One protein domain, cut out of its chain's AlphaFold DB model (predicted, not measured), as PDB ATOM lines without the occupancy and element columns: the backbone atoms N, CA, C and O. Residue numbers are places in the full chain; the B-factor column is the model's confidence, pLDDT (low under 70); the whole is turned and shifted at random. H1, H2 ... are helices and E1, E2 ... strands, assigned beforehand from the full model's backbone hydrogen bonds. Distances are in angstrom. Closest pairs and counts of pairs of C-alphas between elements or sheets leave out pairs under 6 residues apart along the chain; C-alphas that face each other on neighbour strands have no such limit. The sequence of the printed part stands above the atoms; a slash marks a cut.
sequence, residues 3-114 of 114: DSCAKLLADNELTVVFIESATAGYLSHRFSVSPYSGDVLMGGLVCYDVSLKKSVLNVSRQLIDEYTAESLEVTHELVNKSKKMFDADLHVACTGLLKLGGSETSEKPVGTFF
ATOM      1  N   ASP A   3      20.606 -22.712  -6.600       80.94
ATOM      2  CA  ASP A   3      22.040 -22.445  -6.686       80.94
ATOM      3  C   ASP A   3      22.651 -22.011  -5.352       80.94
ATOM      4  O   ASP A   3      23.747 -22.452  -5.028       80.94
ATOM      5  N   SER A   4      21.948 -21.221  -4.528       92.44
ATOM      6  CA  SER A   4      22.473 -20.839  -3.209       92.44
ATOM      7  C   SER A   4      22.498 -22.017  -2.234       92.44
ATOM      8  O   SER A   4      23.404 -22.106  -1.415       92.44
ATOM      9  N   CYS A   5      21.526 -22.931  -2.325       96.00
ATOM     10  CA  CYS A   5      21.494 -24.142  -1.503       96.00
ATOM     11  C   CYS A   5      22.540 -25.157  -1.975       96.00
ATOM     12  O   CYS A   5      23.312 -25.639  -1.160       96.00
ATOM     13  N   ALA A   6      22.604 -25.435  -3.279       96.81
ATOM     14  CA  ALA A   6      23.592 -26.337  -3.861       96.81
ATOM     15  C   ALA A   6      25.020 -25.848  -3.588       96.81
ATOM     16  O   ALA A   6      25.859 -26.635  -3.172       96.81
ATOM     17  N   LYS A   7      25.278 -24.540  -3.724       97.44
ATOM     18  CA  LYS A   7      26.568 -23.963  -3.345       97.44
ATOM     19  C   LYS A   7      26.877 -24.179  -1.864       97.44
ATOM     20  O   LYS A   7      27.980 -24.586  -1.538       97.44
ATOM     21  N   LEU A   8      25.920 -23.903  -0.973       98.00
ATOM     22  CA  LEU A   8      26.136 -24.055   0.466       98.00
ATOM     23  C   LEU A   8      26.466 -25.504   0.842       98.00
ATOM     24  O   LEU A   8      27.337 -25.722   1.677       98.00
ATOM     25  N   LEU A   9      25.795 -26.481   0.231       98.19
ATOM     26  CA  LEU A   9      26.112 -27.891   0.445       98.19
ATOM     27  C   LEU A   9      27.513 -28.234  -0.066       98.19
ATOM     28  O   LEU A   9      28.285 -28.820   0.684       98.19
ATOM     29  N   ALA A  10      27.872 -27.784  -1.273       98.06
ATOM     30  CA  ALA A  10      29.203 -28.001  -1.840       98.06
ATOM     31  C   ALA A  10      30.313 -27.381  -0.976       98.06
ATOM     32  O   ALA A  10      31.310 -28.036  -0.694       98.06
ATOM     33  N   ASP A  11      30.114 -26.152  -0.488       98.31
ATOM     34  CA  ASP A  11      31.062 -25.459   0.396       98.31
ATOM     35  C   ASP A  11      31.281 -26.199   1.735       98.31
ATOM     36  O   ASP A  11      32.290 -25.966   2.396       98.31
ATOM     37  N   ASN A  12      30.337 -27.053   2.151       98.50
ATOM     38  CA  ASN A  12      30.410 -27.853   3.379       98.50
ATOM     39  C   ASN A  12      30.658 -29.348   3.109       98.50
ATOM     40  O   ASN A  12      30.560 -30.136   4.046       98.50
ATOM     41  N   GLU A  13      30.949 -29.735   1.862       98.38
ATOM     42  CA  GLU A  13      31.155 -31.134   1.453       98.38
ATOM     43  C   GLU A  13      29.966 -32.052   1.809       98.38
ATOM     44  O   GLU A  13      30.143 -33.219   2.144       98.38
ATOM     45  N   LEU A  14      28.741 -31.512   1.749       98.69
ATOM     46  CA  LEU A  14      27.510 -32.238   2.058       98.69
ATOM     47  C   LEU A  14      26.783 -32.685   0.789       98.69
ATOM     48  O   LEU A  14      26.607 -31.925  -0.167       98.69
ATOM     49  N   THR A  15      26.248 -33.895   0.844       98.62
ATOM     50  CA  THR A  15      25.455 -34.516  -0.215       98.62
ATOM     51  C   THR A  15      23.963 -34.549   0.122       98.62
ATOM     52  O   THR A  15      23.554 -34.533   1.285       98.62
ATOM     53  N   VAL A  16      23.109 -34.589  -0.905       98.62
ATOM     54  CA  VAL A  16      21.650 -34.640  -0.762       98.62
ATOM     55  C   VAL A  16      21.006 -35.635  -1.724       98.62
ATOM     56  O   VAL A  16      21.374 -35.734  -2.898       98.62
ATOM     57  N   VAL A  17      19.983 -36.336  -1.232       98.69
ATOM     58  CA  VAL A  17      19.056 -37.145  -2.033       98.69
ATOM     59  C   VAL A  17      17.612 -36.678  -1.831       98.69
ATOM     60  O   VAL A  17      17.196 -36.366  -0.710       98.69
ATOM     61  N   PHE A  18      16.836 -36.657  -2.919       98.56
ATOM     62  CA  PHE A  18      15.423 -36.268  -2.897       98.56
ATOM     63  C   PHE A  18      14.485 -37.464  -3.106       98.56
ATOM     64  O   PHE A  18      14.630 -38.229  -4.060       98.56
ATOM     65  N   ILE A  19      13.487 -37.614  -2.236       98.38
ATOM     66  CA  ILE A  19      12.415 -38.611  -2.351       98.38
ATOM     67  C   ILE A  19      11.109 -37.881  -2.650       98.38
ATOM     68  O   ILE A  19      10.466 -37.302  -1.775       98.38
ATOM     69  N   GLU A  20      10.729 -37.875  -3.918       98.31
ATOM     70  CA  GLU A  20       9.734 -36.953  -4.445       98.31
ATOM     71  C   GLU A  20       8.420 -37.670  -4.755       98.31
ATOM     72  O   GLU A  20       8.363 -38.589  -5.571       98.31
ATOM     73  N   SER A  21       7.327 -37.223  -4.138       96.56
ATOM     74  CA  SER A  21       5.979 -37.551  -4.600       96.56
ATOM     75  C   SER A  21       5.431 -36.379  -5.407       96.56
ATOM     76  O   SER A  21       5.573 -36.345  -6.622       96.56
ATOM     77  N   ALA A  22       4.855 -35.380  -4.742       95.69
ATOM     78  CA  ALA A  22       4.071 -34.331  -5.388       95.69
ATOM     79  C   ALA A  22       4.882 -33.413  -6.330       95.69
ATOM     80  O   ALA A  22       4.329 -32.903  -7.301       95.69
ATOM     81  N   THR A  23       6.190 -33.252  -6.106       96.88
ATOM     82  CA  THR A  23       7.095 -32.496  -6.990       96.88
ATOM     83  C   THR A  23       7.571 -33.274  -8.220       96.88
ATOM     84  O   THR A  23       8.106 -32.664  -9.142       96.88
ATOM     85  N   ALA A  24       7.390 -34.598  -8.253       97.06
ATOM     86  CA  ALA A  24       7.669 -35.458  -9.405       97.06
ATOM     87  C   ALA A  24       9.065 -35.284 -10.054       97.06
ATOM     88  O   ALA A  24       9.194 -35.354 -11.276       97.06
ATOM     89  N   GLY A  25      10.116 -35.070  -9.255       97.75
ATOM     90  CA  GLY A  25      11.493 -34.918  -9.746       97.75
ATOM     91  C   GLY A  25      11.940 -33.465  -9.910       97.75
ATOM     92  O   GLY A  25      13.073 -33.203 -10.319       97.75
ATOM     93  N   TYR A  26      11.062 -32.499  -9.624       97.06
ATOM     94  CA  TYR A  26      11.390 -31.086  -9.728       97.06
ATOM     95  C   TYR A  26      12.553 -30.693  -8.810       97.06
ATOM     96  O   TYR A  26      13.423 -29.948  -9.253       97.06
ATOM     97  N   LEU A  27      12.630 -31.194  -7.572       96.88
ATOM     98  CA  LEU A  27      13.723 -30.836  -6.656       96.88
ATOM     99  C   LEU A  27      15.068 -31.362  -7.167       96.88
ATOM    100  O   LEU A  27      16.013 -30.576  -7.292       96.88
ATOM    101  N   SER A  28      15.128 -32.637  -7.563       97.88
ATOM    102  CA  SER A  28      16.304 -33.209  -8.220       97.88
ATOM    103  C   SER A  28      16.683 -32.419  -9.472       97.88
ATOM    104  O   SER A  28      17.849 -32.068  -9.639       97.88
ATOM    105  N   HIS A  29      15.716 -32.059 -10.325       97.44
ATOM    106  CA  HIS A  29      15.985 -31.259 -11.519       97.44
ATOM    107  C   HIS A  29      16.606 -29.901 -11.166       97.44
ATOM    108  O   HIS A  29      17.618 -29.512 -11.754       97.44
ATOM    109  N   ARG A  30      16.051 -29.198 -10.172       96.50
ATOM    110  CA  ARG A  30      16.557 -27.891  -9.731       96.50
ATOM    111  C   ARG A  30      17.993 -27.954  -9.214       96.50
ATOM    112  O   ARG A  30      18.713 -26.981  -9.410       96.50
ATOM    113  N   PHE A  31      18.409 -29.057  -8.595       97.38
ATOM    114  CA  PHE A  31      19.806 -29.263  -8.198       97.38
ATOM    115  C   PHE A  31      20.679 -29.731  -9.367       97.38
ATOM    116  O   PHE A  31      21.816 -29.288  -9.466       97.38
ATOM    117  N   SER A  32      20.152 -30.543 -10.288       97.00
ATOM    118  CA  SER A  32      20.910 -31.091 -11.427       97.00
ATOM    119  C   SER A  32      21.427 -30.031 -12.404       97.00
ATOM    120  O   SER A  32      22.441 -30.242 -13.057       97.00
ATOM    121  N   VAL A  33      20.746 -28.885 -12.498       96.06
ATOM    122  CA  VAL A  33      21.144 -27.773 -13.380       96.06
ATOM    123  C   VAL A  33      22.156 -26.821 -12.732       96.06
ATOM    124  O   VAL A  33      22.630 -25.898 -13.389       96.06
ATOM    125  N   SER A  34      22.483 -27.027 -11.454       96.00
ATOM    126  CA  SER A  34      23.507 -26.259 -10.748       96.00
ATOM    127  C   SER A  34      24.910 -26.669 -11.219       96.00
ATOM    128  O   SER A  34      25.152 -27.864 -11.417       96.00
ATOM    129  N   PRO A  35      25.877 -25.736 -11.319       96.69
ATOM    130  CA  PRO A  35      27.277 -26.088 -11.571       96.69
ATOM    131  C   PRO A  35      27.891 -26.950 -10.453       96.69
ATOM    132  O   PRO A  35      28.869 -27.640 -10.704       96.69
ATOM    133  N   TYR A  36      27.301 -26.944  -9.253       97.31
ATOM    134  CA  TYR A  36      27.726 -27.753  -8.100       97.31
ATOM    135  C   TYR A  36      27.067 -29.141  -8.054       97.31
ATOM    136  O   TYR A  36      27.252 -29.885  -7.098       97.31
ATOM    137  N   SER A  37      26.234 -29.482  -9.043       96.06
ATOM    138  CA  SER A  37      25.384 -30.682  -9.023       96.06
ATOM    139  C   SER A  37      26.155 -31.981  -8.799       96.06
ATOM    140  O   SER A  37      25.703 -32.806  -8.011       96.06
ATOM    141  N   GLY A  38      27.314 -32.144  -9.443       96.56
ATOM    142  CA  GLY A  38      28.153 -33.339  -9.314       96.56
ATOM    143  C   GLY A  38      28.762 -33.535  -7.924       96.56
ATOM    144  O   GLY A  38      29.044 -34.670  -7.558       96.56
ATOM    145  N   ASP A  39      28.910 -32.455  -7.154       97.56
ATOM    146  CA  ASP A  39      29.480 -32.493  -5.805       97.56
ATOM    147  C   ASP A  39      28.408 -32.753  -4.733       97.56
ATOM    148  O   ASP A  39      28.726 -33.217  -3.644       97.56
ATOM    149  N   VAL A  40      27.134 -32.450  -5.026       98.06
ATOM    150  CA  VAL A  40      26.069 -32.420  -4.004       98.06
ATOM    151  C   VAL A  40      24.917 -33.384  -4.256       98.06
ATOM    152  O   VAL A  40      24.334 -33.894  -3.304       98.06
ATOM    153  N   LEU A  41      24.510 -33.607  -5.507       98.00
ATOM    154  CA  LEU A  41      23.284 -34.343  -5.813       98.00
ATOM    155  C   LEU A  41      23.591 -35.831  -5.998       98.00
ATOM    156  O   LEU A  41      24.029 -36.250  -7.066       98.00
ATOM    157  N   MET A  42      23.245 -36.643  -5.000       97.56
ATOM    158  CA  MET A  42      23.369 -38.106  -5.085       97.56
ATOM    159  C   MET A  42      22.332 -38.733  -6.023       97.56
ATOM    160  O   MET A  42      22.527 -39.829  -6.544       97.56
ATOM    161  N   GLY A  43      21.213 -38.040  -6.234       94.94
ATOM    162  CA  GLY A  43      20.126 -38.467  -7.102       94.94
ATOM    163  C   GLY A  43      18.770 -38.282  -6.437       94.94
ATOM    164  O   GLY A  43      18.545 -37.333  -5.680       94.94
ATOM    165  N   GLY A  44      17.847 -39.193  -6.731       96.25
ATOM    166  CA  GLY A  44      16.529 -39.183  -6.121       96.25
ATOM    167  C   GLY A  44      15.655 -40.355  -6.541       96.25
ATOM    168  O   GLY A  44      15.989 -41.119  -7.448       96.25
ATOM    169  N   LEU A  45      14.514 -40.482  -5.870       97.75
ATOM    170  CA  LEU A  45      13.469 -41.445  -6.193       97.75
ATOM    171  C   LEU A  45      12.139 -40.713  -6.321       97.75
ATOM    172  O   LEU A  45      11.667 -40.110  -5.361       97.75
ATOM    173  N   VAL A  46      11.498 -40.834  -7.482       97.88
ATOM    174  CA  VAL A  46      10.119 -40.373  -7.654       97.88
ATOM    175  C   VAL A  46       9.165 -41.509  -7.287       97.88
ATOM    176  O   VAL A  46       9.079 -42.516  -7.989       97.88
ATOM    177  N   CYS A  47       8.423 -41.348  -6.193       95.88
ATOM    178  CA  CYS A  47       7.429 -42.306  -5.702       95.88
ATOM    179  C   CYS A  47       6.032 -41.666  -5.646       95.88
ATOM    180  O   CYS A  47       5.407 -41.589  -4.585       95.88
ATOM    181  N   TYR A  48       5.551 -41.185  -6.797       95.25
ATOM    182  CA  TYR A  48       4.270 -40.477  -6.910       95.25
ATOM    183  C   TYR A  48       3.096 -41.346  -6.441       95.25
ATOM    184  O   TYR A  48       2.353 -40.975  -5.531       95.25
ATOM    185  N   ASP A  49       2.979 -42.550  -7.003       94.50
ATOM    186  CA  ASP A  49       1.908 -43.477  -6.657       94.50
ATOM    187  C   ASP A  49       2.145 -44.162  -5.300       94.50
ATOM    188  O   ASP A  49       3.273 -44.504  -4.925       94.50
ATOM    189  N   VAL A  50       1.062 -44.402  -4.558       94.19
ATOM    190  CA  VAL A  50       1.125 -45.049  -3.242       94.19
ATOM    191  C   VAL A  50       1.645 -46.490  -3.322       94.19
ATOM    192  O   VAL A  50       2.227 -46.996  -2.361       94.19
ATOM    193  N   SER A  51       1.465 -47.173  -4.457       95.81
ATOM    194  CA  SER A  51       2.027 -48.505  -4.692       95.81
ATOM    195  C   SER A  51       3.550 -48.491  -4.644       95.81
ATOM    196  O   SER A  51       4.111 -49.362  -3.988       95.81
ATOM    197  N   LEU A  52       4.209 -47.475  -5.212       96.62
ATOM    198  CA  LEU A  52       5.670 -47.354  -5.192       96.62
ATOM    199  C   LEU A  52       6.199 -47.065  -3.785       96.62
ATOM    200  O   LEU A  52       7.221 -47.626  -3.389       96.62
ATOM    201  N   LYS A  53       5.474 -46.260  -2.993       95.88
ATOM    202  CA  LYS A  53       5.794 -46.058  -1.566       95.88
ATOM    203  C   LYS A  53       5.814 -47.401  -0.818       95.88
ATOM    204  O   LYS A  53       6.702 -47.651  -0.007       95.88
ATOM    205  N   LYS A  54       4.880 -48.303  -1.137       96.25
ATOM    206  CA  LYS A  54       4.802 -49.641  -0.529       96.25
ATOM    207  C   LYS A  54       5.828 -50.625  -1.092       96.25
ATOM    208  O   LYS A  54       6.467 -51.316  -0.316       96.25
ATOM    209  N   SER A  55       5.986 -50.721  -2.410       96.19
ATOM    210  CA  SER A  55       6.793 -51.777  -3.036       96.19
ATOM    211  C   SER A  55       8.287 -51.463  -3.085       96.19
ATOM    212  O   SER A  55       9.094 -52.381  -2.991       96.19
ATOM    213  N   VAL A  56       8.663 -50.191  -3.249       95.62
ATOM    214  CA  VAL A  56      10.071 -49.772  -3.367       95.62
ATOM    215  C   VAL A  56      10.615 -49.360  -2.006       95.62
ATOM    216  O   VAL A  56      11.642 -49.863  -1.562       95.62
ATOM    217  N   LEU A  57       9.895 -48.471  -1.316       94.69
ATOM    218  CA  LEU A  57      10.325 -47.933  -0.024       94.69
ATOM    219  C   LEU A  57       9.855 -48.773   1.166       94.69
ATOM    220  O   LEU A  57      10.280 -48.513   2.287       94.69
ATOM    221  N   ASN A  58       9.023 -49.800   0.958       95.81
ATOM    222  CA  ASN A  58       8.495 -50.640   2.039       95.81
ATOM    223  C   ASN A  58       7.813 -49.819   3.150       95.81
ATOM    224  O   ASN A  58       7.973 -50.116   4.342       95.81
ATOM    225  N   VAL A  59       7.085 -48.762   2.764       97.19
ATOM    226  CA  VAL A  59       6.170 -48.045   3.661       97.19
ATOM    227  C   VAL A  59       5.021 -48.985   4.009       97.19
ATOM    228  O   VAL A  59       4.442 -49.626   3.126       97.19
ATOM    229  N   SER A  60       4.712 -49.111   5.300       97.31
ATOM    230  CA  SER A  60       3.696 -50.059   5.743       97.31
ATOM    231  C   SER A  60       2.309 -49.630   5.265       97.31
ATOM    232  O   SER A  60       1.972 -48.448   5.197       97.31
ATOM    233  N   ARG A  61       1.475 -50.622   4.947       97.12
ATOM    234  CA  ARG A  61       0.078 -50.370   4.592       97.12
ATOM    235  C   ARG A  61      -0.683 -49.704   5.741       97.12
ATOM    236  O   ARG A  61      -1.461 -48.803   5.488       97.12
ATOM    237  N   GLN A  62      -0.412 -50.122   6.975       98.12
ATOM    238  CA  GLN A  62      -1.046 -49.580   8.179       98.12
ATOM    239  C   GLN A  62      -0.822 -48.069   8.304       98.12
ATOM    240  O   GLN A  62      -1.780 -47.341   8.515       98.12
ATOM    241  N   LEU A  63       0.410 -47.595   8.074       97.94
ATOM    242  CA  LEU A  63       0.738 -46.170   8.157       97.94
ATOM    243  C   LEU A  63      -0.026 -45.345   7.111       97.94
ATOM    244  O   LEU A  63      -0.535 -44.270   7.411       97.94
ATOM    245  N   ILE A  64      -0.129 -45.862   5.885       97.00
ATOM    246  CA  ILE A  64      -0.880 -45.209   4.806       97.00
ATOM    247  C   ILE A  64      -2.384 -45.226   5.090       97.00
ATOM    248  O   ILE A  64      -3.053 -44.236   4.818       97.00
ATOM    249  N   ASP A  65      -2.922 -46.330   5.603       96.50
ATOM    250  CA  ASP A  65      -4.353 -46.447   5.891       96.50
ATOM    251  C   ASP A  65      -4.760 -45.525   7.065       96.50
ATOM    252  O   ASP A  65      -5.868 -44.998   7.062       96.50
ATOM    253  N   GLU A  66      -3.860 -45.286   8.029       97.44
ATOM    254  CA  GLU A  66      -4.091 -44.408   9.187       97.44
ATOM    255  C   GLU A  66      -3.893 -42.917   8.870       97.44
ATOM    256  O   GLU A  66      -4.752 -42.101   9.201       97.44
ATOM    257  N   TYR A  67      -2.797 -42.552   8.195       96.50
ATOM    258  CA  TYR A  67      -2.408 -41.145   8.009       96.50
ATOM    259  C   TYR A  67      -2.557 -40.626   6.578       96.50
ATOM    260  O   TYR A  67      -2.461 -39.418   6.353       96.50
ATOM    261  N   THR A  68      -2.861 -41.499   5.611       96.38
ATOM    262  CA  THR A  68      -2.867 -41.244   4.155       96.38
ATOM    263  C   THR A  68      -1.476 -40.969   3.573       96.38
ATOM    264  O   THR A  68      -0.507 -40.775   4.294       96.38
ATOM    265  N   ALA A  69      -1.341 -41.001   2.242       95.69
ATOM    266  CA  ALA A  69      -0.040 -40.857   1.582       95.69
ATOM    267  C   ALA A  69       0.531 -39.428   1.651       95.69
ATOM    268  O   ALA A  69       1.744 -39.254   1.531       95.69
ATOM    269  N   GLU A  70      -0.338 -38.427   1.809       95.31
ATOM    270  CA  GLU A  70      -0.006 -37.011   1.964       95.31
ATOM    271  C   GLU A  70      -0.092 -36.636   3.449       95.31
ATOM    272  O   GLU A  70      -1.080 -36.053   3.909       95.31
ATOM    273  N   SER A  71       0.915 -37.049   4.218       96.12
ATOM    274  CA  SER A  71       0.979 -36.845   5.665       96.12
ATOM    275  C   SER A  71       2.416 -36.629   6.132       96.12
ATOM    276  O   SER A  71       3.379 -37.017   5.456       96.12
ATOM    277  N   LEU A  72       2.560 -36.038   7.315       97.00
ATOM    278  CA  LEU A  72       3.857 -35.846   7.954       97.00
ATOM    279  C   LEU A  72       4.510 -37.197   8.296       97.00
ATOM    280  O   LEU A  72       5.693 -37.403   8.034       97.00
ATOM    281  N   GLU A  73       3.732 -38.141   8.822       98.12
ATOM    282  CA  GLU A  73       4.168 -39.480   9.230       98.12
ATOM    283  C   GLU A  73       4.695 -40.290   8.047       98.12
ATOM    284  O   GLU A  73       5.789 -40.859   8.119       98.12
ATOM    285  N   VAL A  74       3.960 -40.301   6.927       97.81
ATOM    286  CA  VAL A  74       4.429 -40.965   5.708       97.81
ATOM    287  C   VAL A  74       5.681 -40.273   5.184       97.81
ATOM    288  O   VAL A  74       6.635 -40.966   4.846       97.81
ATOM    289  N   THR A  75       5.739 -38.939   5.181       97.94
ATOM    290  CA  THR A  75       6.923 -38.193   4.714       97.94
ATOM    291  C   THR A  75       8.168 -38.493   5.559       97.94
ATOM    292  O   THR A  75       9.239 -38.750   5.003       97.94
ATOM    293  N   HIS A  76       8.036 -38.580   6.886       98.19
ATOM    294  CA  HIS A  76       9.118 -39.034   7.769       98.19
ATOM    295  C   HIS A  76       9.559 -40.468   7.465       98.19
ATOM    296  O   HIS A  76      10.759 -40.752   7.439       98.19
ATOM    297  N   GLU A  77       8.614 -41.373   7.210       98.12
ATOM    298  CA  GLU A  77       8.946 -42.751   6.860       98.12
ATOM    299  C   GLU A  77       9.683 -42.827   5.512       98.12
ATOM    300  O   GLU A  77      10.648 -43.582   5.397       98.12
ATOM    301  N   LEU A  78       9.327 -41.999   4.518       97.94
ATOM    302  CA  LEU A  78      10.081 -41.901   3.258       97.94
ATOM    303  C   LEU A  78      11.551 -41.528   3.516       97.94
ATOM    304  O   LEU A  78      12.452 -42.183   2.982       97.94
ATOM    305  N   VAL A  79      11.807 -40.540   4.384       98.06
ATOM    306  CA  VAL A  79      13.170 -40.170   4.804       98.06
ATOM    307  C   VAL A  79      13.868 -41.353   5.481       98.06
ATOM    308  O   VAL A  79      14.968 -41.732   5.074       98.06
ATOM    309  N   ASN A  80      13.231 -41.996   6.462       97.50
ATOM    310  CA  ASN A  80      13.822 -43.122   7.194       97.50
ATOM    311  C   ASN A  80      14.169 -44.312   6.290       97.50
ATOM    312  O   ASN A  80      15.199 -44.959   6.486       97.50
ATOM    313  N   LYS A  81      13.327 -44.611   5.296       96.75
ATOM    314  CA  LYS A  81      13.574 -45.698   4.338       96.75
ATOM    315  C   LYS A  81      14.665 -45.333   3.345       96.75
ATOM    316  O   LYS A  81      15.489 -46.186   3.030       96.75
ATOM    317  N   SER A  82      14.728 -44.073   2.917       96.81
ATOM    318  CA  SER A  82      15.759 -43.617   1.983       96.81
ATOM    319  C   SER A  82      17.181 -43.730   2.539       96.81
ATOM    320  O   SER A  82      18.083 -44.079   1.786       96.81
ATOM    321  N   LYS A  83      17.368 -43.576   3.857       96.50
ATOM    322  CA  LYS A  83      18.654 -43.807   4.551       96.50
ATOM    323  C   LYS A  83      19.193 -45.234   4.417       96.50
ATOM    324  O   LYS A  83      20.356 -45.481   4.695       96.50
ATOM    325  N   LYS A  84      18.350 -46.200   4.031       94.75
ATOM    326  CA  LYS A  84      18.766 -47.589   3.768       94.75
ATOM    327  C   LYS A  84      19.143 -47.832   2.305       94.75
ATOM    328  O   LYS A  84      19.642 -48.906   1.990       94.75
ATOM    329  N   MET A  85      18.830 -46.888   1.420       94.19
ATOM    330  CA  MET A  85      19.007 -47.011  -0.031       94.19
ATOM    331  C   MET A  85      20.115 -46.112  -0.566       94.19
ATOM    332  O   MET A  85      20.746 -46.460  -1.559       94.19
ATOM    333  N   PHE A  86      20.323 -44.965   0.073       95.88
ATOM    334  CA  PHE A  86      21.272 -43.949  -0.346       95.88
ATOM    335  C   PHE A  86      22.161 -43.579   0.832       95.88
ATOM    336  O   PHE A  86      21.671 -43.449   1.953       95.88
ATOM    337  N   ASP A  87      23.444 -43.405   0.546       96.06
ATOM    338  CA  ASP A  87      24.433 -42.882   1.480       96.06
ATOM    339  C   ASP A  87      24.606 -41.391   1.177       96.06
ATOM    340  O   ASP A  87      25.341 -41.023   0.263       96.06
ATOM    341  N   ALA A  88      23.799 -40.555   1.829       98.06
ATOM    342  CA  ALA A  88      23.819 -39.107   1.663       98.06
ATOM    343  C   ALA A  88      23.743 -38.418   3.030       98.06
ATOM    344  O   ALA A  88      23.101 -38.917   3.957       98.06
ATOM    345  N   ASP A  89      24.331 -37.232   3.148       98.44
ATOM    346  CA  ASP A  89      24.300 -36.466   4.400       98.44
ATOM    347  C   ASP A  89      22.891 -35.936   4.695       98.44
ATOM    348  O   ASP A  89      22.437 -35.888   5.843       98.44
ATOM    349  N   LEU A  90      22.171 -35.555   3.637       98.44
ATOM    350  CA  LEU A  90      20.832 -34.990   3.705       98.44
ATOM    351  C   LEU A  90      19.838 -35.834   2.910       98.44
ATOM    352  O   LEU A  90      19.995 -36.101   1.720       98.44
ATOM    353  N   HIS A  91      18.742 -36.182   3.575       98.44
ATOM    354  CA  HIS A  91      17.618 -36.893   2.982       98.44
ATOM    355  C   HIS A  91      16.381 -36.010   3.063       98.44
ATOM    356  O   HIS A  91      15.887 -35.725   4.156       98.44
ATOM    357  N   VAL A  92      15.878 -35.585   1.907       98.19
ATOM    358  CA  VAL A  92      14.706 -34.714   1.815       98.19
ATOM    359  C   VAL A  92      13.603 -35.477   1.107       98.19
ATOM    360  O   VAL A  92      13.770 -35.899  -0.034       98.19
ATOM    361  N   ALA A  93      12.468 -35.659   1.772       98.25
ATOM    362  CA  ALA A  93      11.279 -36.223   1.155       98.25
ATOM    363  C   ALA A  93      10.190 -35.166   1.064       98.25
ATOM    364  O   ALA A  93      10.166 -34.246   1.878       98.25
ATOM    365  N   CYS A  94       9.285 -35.319   0.100       97.44
ATOM    366  CA  CYS A  94       8.088 -34.498   0.080       97.44
ATOM    367  C   CYS A  94       6.853 -35.205  -0.483       97.44
ATOM    368  O   CYS A  94       6.902 -35.915  -1.502       97.44
ATOM    369  N   THR A  95       5.714 -34.939   0.144       96.62
ATOM    370  CA  THR A  95       4.384 -35.377  -0.285       96.62
ATOM    371  C   THR A  95       3.415 -34.200  -0.270       96.62
ATOM    372  O   THR A  95       3.691 -33.153   0.303       96.62
ATOM    373  N   GLY A  96       2.278 -34.317  -0.949       95.31
ATOM    374  CA  GLY A  96       1.346 -33.198  -0.986       95.31
ATOM    375  C   GLY A  96       0.044 -33.516  -1.688       95.31
ATOM    376  O   GLY A  96      -0.005 -34.347  -2.598       95.31
ATOM    377  N   LEU A  97      -1.005 -32.826  -1.255       95.25
ATOM    378  CA  LEU A  97      -2.357 -32.969  -1.768       95.25
ATOM    379  C   LEU A  97      -2.594 -31.937  -2.873       95.25
ATOM    380  O   LEU A  97      -2.880 -30.776  -2.603       95.25
ATOM    381  N   LEU A  98      -2.453 -32.350  -4.134       91.88
ATOM    382  CA  LEU A  98      -2.473 -31.430  -5.284       91.88
ATOM    383  C   LEU A  98      -3.807 -31.370  -6.043       91.88
ATOM    384  O   LEU A  98      -3.933 -30.608  -7.001       91.88
ATOM    385  N   LYS A  99      -4.795 -32.180  -5.658       90.06
ATOM    386  CA  LYS A  99      -6.114 -32.214  -6.302       90.06
ATOM    387  C   LYS A  99      -7.223 -32.377  -5.273       90.06
ATOM    388  O   LYS A  99      -6.989 -32.960  -4.221       90.06
ATOM    389  N   LEU A 100      -8.422 -31.931  -5.645       90.56
ATOM    390  CA  LEU A 100      -9.645 -32.118  -4.862       90.56
ATOM    391  C   LEU A 100      -9.954 -33.605  -4.637       90.56
ATOM    392  O   LEU A 100      -9.741 -34.444  -5.526       90.56
ATOM    393  N   GLY A 101     -10.512 -33.907  -3.464       86.75
ATOM    394  CA  GLY A 101     -10.827 -35.262  -3.017       86.75
ATOM    395  C   GLY A 101      -9.615 -36.022  -2.466       86.75
ATOM    396  O   GLY A 101      -8.615 -35.440  -2.057       86.75
ATOM    397  N   GLY A 102      -9.695 -37.354  -2.430       86.69
ATOM    398  CA  GLY A 102      -8.644 -38.175  -1.821       86.69
ATOM    399  C   GLY A 102      -8.620 -38.019  -0.299       86.69
ATOM    400  O   GLY A 102      -9.604 -38.355   0.353       86.69
ATOM    401  N   SER A 103      -7.502 -37.535   0.248       91.75
ATOM    402  CA  SER A 103      -7.288 -37.345   1.692       91.75
ATOM    403  C   SER A 103      -7.641 -35.938   2.202       91.75
ATOM    404  O   SER A 103      -7.292 -35.593   3.331       91.75
ATOM    405  N   GLU A 104      -8.310 -35.128   1.376       95.75
ATOM    406  CA  GLU A 104      -8.724 -33.760   1.699       95.75
ATOM    407  C   GLU A 104      -9.635 -33.693   2.934       95.75
ATOM    408  O   GLU A 104     -10.641 -34.401   3.028       95.75
ATOM    409  N   THR A 105      -9.310 -32.790   3.858       93.94
ATOM    410  CA  THR A 105     -10.155 -32.429   5.007       93.94
ATOM    411  C   THR A 105     -10.119 -30.915   5.223       93.94
ATOM    412  O   THR A 105      -9.323 -30.209   4.608       93.94
ATOM    413  N   SER A 106     -10.945 -30.389   6.134       94.25
ATOM    414  CA  SER A 106     -10.893 -28.967   6.507       94.25
ATOM    415  C   SER A 106      -9.545 -28.539   7.101       94.25
ATOM    416  O   SER A 106      -9.166 -27.380   6.976       94.25
ATOM    417  N   GLU A 107      -8.827 -29.463   7.745       93.62
ATOM    418  CA  GLU A 107      -7.510 -29.216   8.353       93.62
ATOM    419  C   GLU A 107      -6.349 -29.506   7.388       93.62
ATOM    420  O   GLU A 107      -5.250 -28.985   7.563       93.62
ATOM    421  N   LYS A 108      -6.604 -30.301   6.341       94.50
ATOM    422  CA  LYS A 108      -5.664 -30.636   5.267       94.50
ATOM    423  C   LYS A 108      -6.290 -30.317   3.899       94.50
ATOM    424  O   LYS A 108      -6.727 -31.239   3.202       94.50
ATOM    425  N   PRO A 109      -6.395 -29.027   3.529       96.06
ATOM    426  CA  PRO A 109      -6.958 -28.623   2.245       96.06
ATOM    427  C   PRO A 109      -6.022 -28.954   1.073       96.06
ATOM    428  O   PRO A 109      -4.827 -29.215   1.239       96.06
ATOM    429  N   VAL A 110      -6.545 -28.889  -0.155       96.75
ATOM    430  CA  VAL A 110      -5.699 -28.927  -1.360       96.75
ATOM    431  C   VAL A 110      -4.625 -27.841  -1.291       96.75
ATOM    432  O   VAL A 110      -4.894 -26.689  -0.958       96.75
ATOM    433  N   GLY A 111      -3.397 -28.218  -1.634       95.62
ATOM    434  CA  GLY A 111      -2.204 -27.392  -1.511       95.62
ATOM    435  C   GLY A 111      -1.377 -27.695  -0.263       95.62
ATOM    436  O   GLY A 111      -0.232 -27.249  -0.202       95.62
ATOM    437  N   THR A 112      -1.889 -28.475   0.701       96.50
ATOM    438  CA  THR A 112      -1.067 -28.933   1.828       96.50
ATOM    439  C   THR A 112       0.092 -29.795   1.329       96.50
ATOM    440  O   THR A 112      -0.086 -30.707   0.516       96.50
ATOM    441  N   PHE A 113       1.280 -29.493   1.842       96.31
ATOM    442  CA  PHE A 113       2.543 -30.114   1.476       96.31
ATOM    443  C   PHE A 113       3.306 -30.487   2.745       96.31
ATOM    444  O   PHE A 113       3.289 -29.724   3.713       96.31
ATOM    445  N   PHE A 114       3.960 -31.641   2.714       96.12
ATOM    446  CA  PHE A 114       4.806 -32.172   3.778       96.12
ATOM    447  C   PHE A 114       6.187 -32.483   3.218       96.12
ATOM    448  O   PHE A 114       6.256 -32.917   2.042       96.12
TER     449      PHE A 114
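AT A GLANCE: This is residues 3 to 114 of the 114 residues of the protein "Damage-inducible protein CinA" of Psychrobacter sp (UniProt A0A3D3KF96). A small parallel sheet of three strands makes the middle of this domain, with H2 over one face and H6 over the other. H1 and H3 sit together at the end where E1 and E2 begin; H4 and H5 lie toward the other end, and residues 95 to 114, a stretch of 20 residues with no named element, run out from E3 toward that same end as a long loop and fold back. The printed part has 112 residues with six named helices and three named strands, in the order H1 E1 H2 H3 E2 H4 H5 H6 E3, and its class is mixed, helices and strands. The sheet's order is E2 E1 E3. The whole is compact, with a radius of gyration of the C-alphas of 14.7 A, and its outline is elongated, spanning 42 by 27 by 18 A.

IN THESE COORDINATES: H1 holds residues 3 to 11, 11.9 A long, from C-alpha 3 at (22.040, -22.445, -6.686). E1 is residues 16 to 20, 12.7 A. H2, residues 26 to 32, measures 9.7 A, and H3, residues 37 to 40, 5.4 A. E2, residues 41 to 46, spans 14.6 A. H4 is residues 50 to 55, 8.8 A, and H5 residues 61 to 67, 10.1 A. H6, residues 72 to 82, spans 15.4 A from C-alpha 72 at (3.857, -35.846, 7.954). E3, residues 90 to 94, measures 13.3 A and ends at C-alpha 94 at (8.088, -34.498, 0.080).

HOW THE PARTS SIT: E1 is the inner strand, parallel to E2 at 12 degrees and to E3 at 14 degrees. N 20 and O 45 are 2.8 A apart, and N 19 and O 92 are 2.8 A apart, both within hydrogen-bond range. E1, H2, H3 and E2 form a strand-helix-strand unit, two parallel neighbour strands joined through helices, with a right-handed crossover. H2 and H6 are on opposite faces, giving three layers. H2 runs along the strands at a height over the sheet of 8.6 A; the C-alphas of Ser 28 and Phe 18 are its closest to E1, 6.2 A. H6, at a height of 7.6 A, lies over E3 and runs slantwise to it, at 42 degrees on the local plane; their closest C-alphas, Val 79 and Ala 93, are 5.7 A apart. H5 and H6 form a helical hairpin and touch, closest at the C-alphas of Leu 63 and Val 74, 6.8 A. H1 touches H3, with the C-alphas of Ala 10 and Val 40 5.8 A apart; both only graze the sheet. H4 is close to H5 but not clearly touching it: the C-alphas of Lys 54 and Arg 61 are 7.0 A apart. In H1, H2, H4, H5 and H6 every O i to N i+4 pair is within hydrogen-bond range; H3 is too short for such a pair.

THE WHOLE: The farthest C-alphas, of Asp 11 and Gly 101, are 43.2 A apart. The printed part has no cut and no long link; no printed residue is under 70 in pLDDT.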